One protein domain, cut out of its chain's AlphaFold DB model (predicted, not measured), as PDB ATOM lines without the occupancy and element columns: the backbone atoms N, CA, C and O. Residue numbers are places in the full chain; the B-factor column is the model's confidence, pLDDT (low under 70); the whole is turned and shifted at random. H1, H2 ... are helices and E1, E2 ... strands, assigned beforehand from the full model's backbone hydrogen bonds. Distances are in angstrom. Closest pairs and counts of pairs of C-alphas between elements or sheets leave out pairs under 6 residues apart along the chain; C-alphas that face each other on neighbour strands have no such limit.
ATOM      1  N   PRO A  26     229.244 188.795 131.234       55.12
ATOM      2  CA  PRO A  26     228.984 189.963 132.048       55.12
ATOM      3  C   PRO A  26     228.750 189.424 133.453       55.12
ATOM      4  O   PRO A  26     227.731 188.790 133.730       55.12
ATOM      5  N   GLN A  27     229.760 189.564 134.312       63.41
ATOM      6  CA  GLN A  27     229.653 189.126 135.687       63.41
ATOM      7  C   GLN A  27     228.542 189.977 136.281       63.41
ATOM      8  O   GLN A  27     228.676 191.201 136.346       63.41
ATOM      9  N   GLY A  28     227.428 189.323 136.615       69.25
ATOM     10  CA  GLY A  28     226.235 189.954 137.159       69.25
ATOM     11  C   GLY A  28     226.524 190.783 138.418       69.25
ATOM     12  O   GLY A  28     227.683 190.909 138.837       69.25
ATOM     13  N   PRO A  29     225.480 191.358 139.038       80.44
ATOM     14  CA  PRO A  29     225.655 192.149 140.252       80.44
ATOM     15  C   PRO A  29     226.478 191.362 141.282       80.44
ATOM     16  O   PRO A  29     226.288 190.151 141.426       80.44
ATOM     17  N   LEU A  30     227.424 192.037 141.947       83.88
ATOM     18  CA  LEU A  30     228.240 191.405 142.984       83.88
ATOM     19  C   LEU A  30     227.336 190.785 144.046       83.88
ATOM     20  O   LEU A  30     226.315 191.370 144.427       83.88
ATOM     21  N   LYS A  31     227.740 189.628 144.571       89.25
ATOM     22  CA  LYS A  31     227.120 189.125 145.798       89.25
ATOM     23  C   LYS A  31     227.407 190.094 146.944       89.25
ATOM     24  O   LYS A  31     228.389 190.831 146.931       89.25
ATOM     25  N   SER A  32     226.534 190.082 147.947       88.12
ATOM     26  CA  SER A  32     226.578 191.020 149.074       88.12
ATOM     27  C   SER A  32     227.917 190.998 149.833       88.12
ATOM     28  O   SER A  32     228.343 192.025 150.347       88.12
ATOM     29  N   ASP A  33     228.603 189.860 149.858       86.75
ATOM     30  CA  ASP A  33     229.885 189.605 150.520       86.75
ATOM     31  C   ASP A  33     231.076 189.491 149.547       86.75
ATOM     32  O   ASP A  33     232.144 189.013 149.917       86.75
ATOM     33  N   GLU A  34     230.913 189.905 148.290       83.50
ATOM     34  CA  GLU A  34     231.954 189.787 147.266       83.50
ATOM     35  C   GLU A  34     232.796 191.066 147.169       83.50
ATOM     36  O   GLU A  34     232.281 192.181 147.275       83.50
ATOM     37  N   VAL A  35     234.092 190.908 146.893       83.94
ATOM     38  CA  VAL A  35     234.970 191.989 146.423       83.94
ATOM     39  C   VAL A  35     235.496 191.612 145.052       83.94
ATOM     40  O   VAL A  35     235.965 190.494 144.842       83.94
ATOM     41  N   ARG A  36     235.465 192.564 144.125       83.31
ATOM     42  CA  ARG A  36     235.978 192.389 142.771       83.31
ATOM     43  C   ARG A  36     236.992 193.468 142.456       83.31
ATOM     44  O   ARG A  36     236.677 194.654 142.512       83.31
ATOM     45  N   LEU A  37     238.197 193.056 142.078       82.81
ATOM     46  CA  LEU A  37     239.186 193.956 141.501       82.81
ATOM     47  C   LEU A  37     238.699 194.402 140.119       82.81
ATOM     48  O   LEU A  37     238.465 193.570 139.247       82.81
ATOM     49  N   THR A  38     238.550 195.707 139.923       84.38
ATOM     50  CA  THR A  38     238.126 196.275 138.637       84.38
ATOM     51  C   THR A  38     239.273 196.907 137.869       84.38
ATOM     52  O   THR A  38     239.208 196.989 136.649       84.38
ATOM     53  N   ASP A  39     240.300 197.388 138.570       81.00
ATOM     54  CA  ASP A  39     241.465 198.007 137.945       81.00
ATOM     55  C   ASP A  39     242.684 197.900 138.863       81.00
ATOM     56  O   ASP A  39     242.575 198.046 140.085       81.00
ATOM     57  N   LEU A  40     243.850 197.679 138.267       82.75
ATOM     58  CA  LEU A  40     245.136 197.672 138.948       82.75
ATOM     59  C   LEU A  40     246.141 198.405 138.070       82.75
ATOM     60  O   LEU A  40     246.500 197.940 136.990       82.75
ATOM     61  N   LYS A  41     246.646 199.527 138.574       83.06
ATOM     62  CA  LYS A  41     247.694 200.298 137.914       83.06
ATOM     63  C   LYS A  41     248.921 200.368 138.800       83.06
ATOM     64  O   LYS A  41     248.878 200.955 139.877       83.06
ATOM     65  N   ILE A  42     250.024 199.810 138.323       83.44
ATOM     66  CA  ILE A  42     251.328 199.907 138.978       83.44
ATOM     67  C   ILE A  42     252.099 201.043 138.310       83.44
ATOM     68  O   ILE A  42     252.206 201.100 137.086       83.44
ATOM     69  N   ILE A  43     252.589 201.978 139.114       82.69
ATOM     70  CA  ILE A  43     253.345 203.145 138.670       82.69
ATOM     71  C   ILE A  43     254.726 203.049 139.295       82.69
ATOM     72  O   ILE A  43     254.842 202.992 140.515       82.69
ATOM     73  N   GLU A  44     255.769 203.033 138.474       82.38
ATOM     74  CA  GLU A  44     257.136 203.203 138.957       82.38
ATOM     75  C   GLU A  44     257.301 204.642 139.455       82.38
ATOM     76  O   GLU A  44     257.000 205.601 138.746       82.38
ATOM     77  N   THR A  45     257.698 204.789 140.712       83.75
ATOM     78  CA  THR A  45     257.759 206.074 141.424       83.75
ATOM     79  C   THR A  45     259.178 206.561 141.685       83.75
ATOM     80  O   THR A  45     259.350 207.693 142.129       83.75
ATOM     81  N   GLY A  46     260.183 205.739 141.390       79.56
ATOM     82  CA  GLY A  46     261.593 206.095 141.485       79.56
ATOM     83  C   GLY A  46     262.464 204.884 141.789       79.56
ATOM     84  O   GLY A  46     261.970 203.762 141.873       79.56
ATOM     85  N   ASP A  47     263.746 205.143 142.006       78.44
ATOM     86  CA  ASP A  47     264.703 204.153 142.487       78.44
ATOM     87  C   ASP A  47     264.995 204.390 143.975       78.44
ATOM     88  O   ASP A  47     265.236 205.511 144.423       78.44
ATOM     89  N   SER A  48     264.959 203.314 144.748       70.00
ATOM     90  CA  SER A  48     265.565 203.203 146.071       70.00
ATOM     91  C   SER A  48     266.925 202.530 145.892       70.00
ATOM     92  O   SER A  48     267.082 201.714 144.991       70.00
ATOM     93  N   GLY A  49     267.919 202.833 146.729       72.38
ATOM     94  CA  GLY A  49     269.318 202.418 146.526       72.38
ATOM     95  C   GLY A  49     269.568 200.932 146.206       72.38
ATOM     96  O   GLY A  49     270.610 200.622 145.643       72.38
ATOM     97  N   ASN A  50     268.613 200.035 146.496       70.81
ATOM     98  CA  ASN A  50     268.676 198.601 146.196       70.81
ATOM     99  C   ASN A  50     267.506 198.070 145.329       70.81
ATOM    100  O   ASN A  50     267.286 196.861 145.285       70.81
ATOM    101  N   GLY A  51     266.717 198.922 144.667       74.06
ATOM    102  CA  GLY A  51     265.608 198.473 143.820       74.06
ATOM    103  C   GLY A  51     264.610 199.563 143.444       74.06
ATOM    104  O   GLY A  51     264.685 200.699 143.895       74.06
ATOM    105  N   LYS A  52     263.628 199.207 142.622       77.94
ATOM    106  CA  LYS A  52     262.623 200.156 142.139       77.94
ATOM    107  C   LYS A  52     261.486 200.336 143.144       77.94
ATOM    108  O   LYS A  52     260.995 199.369 143.724       77.94
ATOM    109  N   LEU A  53     261.034 201.572 143.320       79.00
ATOM    110  CA  LEU A  53     259.848 201.907 144.102       79.00
ATOM    111  C   LEU A  53     258.624 201.914 143.197       79.00
ATOM    112  O   LEU A  53     258.582 202.642 142.205       79.00
ATOM    113  N   TYR A  54     257.585 201.183 143.587       77.25
ATOM    114  CA  TYR A  54     256.319 201.141 142.865       77.25
ATOM    115  C   TYR A  54     255.161 201.605 143.744       77.25
ATOM    116  O   TYR A  54     255.075 201.274 144.925       77.25
ATOM    117  N   LYS A  55     254.218 202.323 143.137       79.50
ATOM    118  CA  LYS A  55     252.919 202.659 143.714       79.50
ATOM    119  C   LYS A  55     251.832 201.899 142.973       79.50
ATOM    120  O   LYS A  55     251.664 202.074 141.769       79.50
ATOM    121  N   ALA A  56     251.069 201.090 143.698       79.75
ATOM    122  CA  ALA A  56     249.873 200.449 143.169       79.75
ATOM    123  C   ALA A  56     248.641 201.332 143.422       79.75
ATOM    124  O   ALA A  56     248.376 201.756 144.547       79.75
ATOM    125  N   ILE A  57     247.878 201.608 142.367       81.06
ATOM    126  CA  ILE A  57     246.524 202.153 142.432       81.06
ATOM    127  C   ILE A  57     245.579 200.989 142.160       81.06
ATOM    128  O   ILE A  57     245.558 200.447 141.058       81.06
ATOM    129  N   VAL A  58     244.811 200.613 143.175       81.12
ATOM    130  CA  VAL A  58     243.875 199.490 143.127       81.12
ATOM    131  C   VAL A  58     242.459 200.057 143.148       81.12
ATOM    132  O   VAL A  58     242.132 200.847 144.034       81.12
ATOM    133  N   ARG A  59     241.618 199.679 142.182       81.94
ATOM    134  CA  ARG A  59     240.180 199.978 142.194       81.94
ATOM    135  C   ARG A  59     239.407 198.683 142.321       81.94
ATOM    136  O   ARG A  59     239.675 197.723 141.599       81.94
ATOM    137  N   TYR A  60     238.428 198.681 143.204       82.94
ATOM    138  CA  TYR A  60     237.575 197.536 143.452       82.94
ATOM    139  C   TYR A  60     236.112 197.961 143.514       82.94
ATOM    140  O   TYR A  60     235.787 199.113 143.802       82.94
ATOM    141  N   GLN A  61     235.238 196.997 143.264       85.81
ATOM    142  CA  GLN A  61     233.829 197.034 143.621       85.81
ATOM    143  C   GLN A  61     233.603 196.058 144.769       85.81
ATOM    144  O   GLN A  61     234.308 195.054 144.883       85.81
ATOM    145  N   HIS A  62     232.623 196.342 145.612       87.50
ATOM    146  CA  HIS A  62     232.273 195.469 146.719       87.50
ATOM    147  C   HIS A  62     230.758 195.348 146.852       87.50
ATOM    148  O   HIS A  62     230.011 196.241 146.445       87.50
ATOM    149  N   GLY A  63     230.323 194.219 147.397       87.25
ATOM    150  CA  GLY A  63     228.948 194.005 147.808       87.25
ATOM    151  C   GLY A  63     228.579 194.822 149.048       87.25
ATOM    152  O   GLY A  63     229.429 195.392 149.730       87.25
ATOM    153  N   GLU A  64     227.283 194.863 149.337       88.44
ATOM    154  CA  GLU A  64     226.681 195.688 150.392       88.44
ATOM    155  C   GLU A  64     227.208 195.405 151.810       88.44
ATOM    156  O   GLU A  64     227.286 196.319 152.628       88.44
ATOM    157  N   LYS A  65     227.584 194.157 152.122       89.31
ATOM    158  CA  LYS A  65     228.075 193.779 153.459       89.31
ATOM    159  C   LYS A  65     229.533 194.138 153.697       89.31
ATOM    160  O   LYS A  65     229.949 194.183 154.852       89.31
ATOM    161  N   ILE A  66     230.311 194.344 152.638       83.00
ATOM    162  CA  ILE A  66     231.721 194.695 152.766       83.00
ATOM    163  C   ILE A  66     231.833 196.203 152.793       83.00
ATOM    164  O   ILE A  66     231.326 196.883 151.905       83.00
ATOM    165  N   ARG A  67     232.511 196.735 153.804       82.81
ATOM    166  CA  ARG A  67     232.737 198.169 153.896       82.81
ATOM    167  C   ARG A  67     234.121 198.506 153.335       82.81
ATOM    168  O   ARG A  67     235.040 197.685 153.435       82.81
ATOM    169  N   PRO A  68     234.317 199.698 152.750       73.12
ATOM    170  CA  PRO A  68     235.610 200.103 152.195       73.12
ATOM    171  C   PRO A  68     236.787 199.979 153.181       73.12
ATOM    172  O   PRO A  68     237.913 199.675 152.779       73.12
ATOM    173  N   GLU A  69     236.545 200.197 154.474       78.94
ATOM    174  CA  GLU A  69     237.539 200.054 155.538       78.94
ATOM    175  C   GLU A  69     238.059 198.620 155.702       78.94
ATOM    176  O   GLU A  69     239.261 198.434 155.908       78.94
ATOM    177  N   ASP A  70     237.189 197.621 155.537       75.62
ATOM    178  CA  ASP A  70     237.541 196.206 155.669       75.62
ATOM    179  C   ASP A  70     238.506 195.797 154.534       75.62
ATOM    180  O   ASP A  70     239.446 195.025 154.731       75.62
ATOM    181  N   ILE A  71     238.347 196.404 153.351       69.06
ATOM    182  CA  ILE A  71     239.223 196.197 152.188       69.06
ATOM    183  C   ILE A  71     240.567 196.902 152.381       69.06
ATOM    184  O   ILE A  71     241.621 196.329 152.098       69.06
ATOM    185  N   ARG A  72     240.557 198.143 152.888       66.94
ATOM    186  CA  ARG A  72     241.792 198.901 153.137       66.94
ATOM    187  C   ARG A  72     242.705 198.166 154.123       66.94
ATOM    188  O   ARG A  72     243.903 198.103 153.863       66.94
ATOM    189  N   ALA A  73     242.148 197.590 155.190       61.97
ATOM    190  CA  ALA A  73     242.902 196.821 156.180       61.97
ATOM    191  C   ALA A  73     243.626 195.607 155.561       61.97
ATOM    192  O   ALA A  73     244.790 195.352 155.883       61.97
ATOM    193  N   ALA A  74     242.973 194.912 154.622       60.59
ATOM    194  CA  ALA A  74     243.551 193.776 153.901       60.59
ATOM    195  C   ALA A  74     244.621 194.201 152.876       60.59
ATOM    196  O   ALA A  74     245.669 193.566 152.770       60.59
ATOM    197  N   CYS A  75     244.405 195.301 152.142       55.25
ATOM    198  CA  CYS A  75     245.380 195.797 151.163       55.25
ATOM    199  C   CYS A  75     246.670 196.325 151.808       55.25
ATOM    200  O   CYS A  75     247.717 196.310 151.165       55.25
ATOM    201  N   THR A  76     246.623 196.779 153.064       53.44
ATOM    202  CA  THR A  76     247.821 197.201 153.807       53.44
ATOM    203  C   THR A  76     248.653 196.044 154.359       53.44
ATOM    204  O   THR A  76     249.799 196.270 154.729       53.44
ATOM    205  N   THR A  77     248.116 194.820 154.423       47.78
ATOM    206  CA  THR A  77     248.819 193.647 154.980       47.78
ATOM    207  C   THR A  77     249.550 192.793 153.939       47.78
ATOM    208  O   THR A  77     250.156 191.789 154.303       47.78
TER     209      THR A  77
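AT A GLANCE: This is residues 26 to 77 of the 84 residues of an uncharacterized protein of Deltaproteobacteria bacterium RBG_13_52_11 (UniProt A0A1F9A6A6). A long, narrow hairpin of two strands, E1 and E2, makes the longest axis, and after E2 the chain folds back into the short helix H1 beside the hairpin. The printed part has 52 residues, in the order E1, E2, H1; the sheet, E1 - E2, is antiparallel, and the class is mixed, helices and strands. The whole is flat, 44 by 25 by 11 A, and only just loose, close to extended, with a radius of gyration of the C-alphas of 14.7 A.

HOW THE PARTS SIT: Start at E1, residues 35 to 48, which bends by 69 degrees at residue 38. A tight link leads to E2, residues 51 to 62, its antiparallel neighbour at 163 degrees; look for N 36 and O 61, 2.8 A apart, and N 48 and O 51, 2.8 A. Another tight link leads to H1, residues 68 to 75, with 3 of 4 O i to N i+4 pairs within hydrogen-bond range. The closest C-alphas of E2 and H1, His 62 and Pro 68, are 7.9 A apart. E1 and H1 are only just apart, closest 8.3 A.

IN THESE COORDINATES: Find C-alpha 35 at (234.970, 191.989, 146.423); E1 runs 32.6 A from there. E2 spans 33.6 A, and H1, 10.7 A, ends at C-alpha 75, (245.380, 195.797, 151.163).

THE WHOLE: The C-alphas farthest apart, of Gly 28 and Gly 49, are 45.8 A apart. The printed part has no cut; pLDDT is under 70 at residues 26 to 28 and 71 to 77.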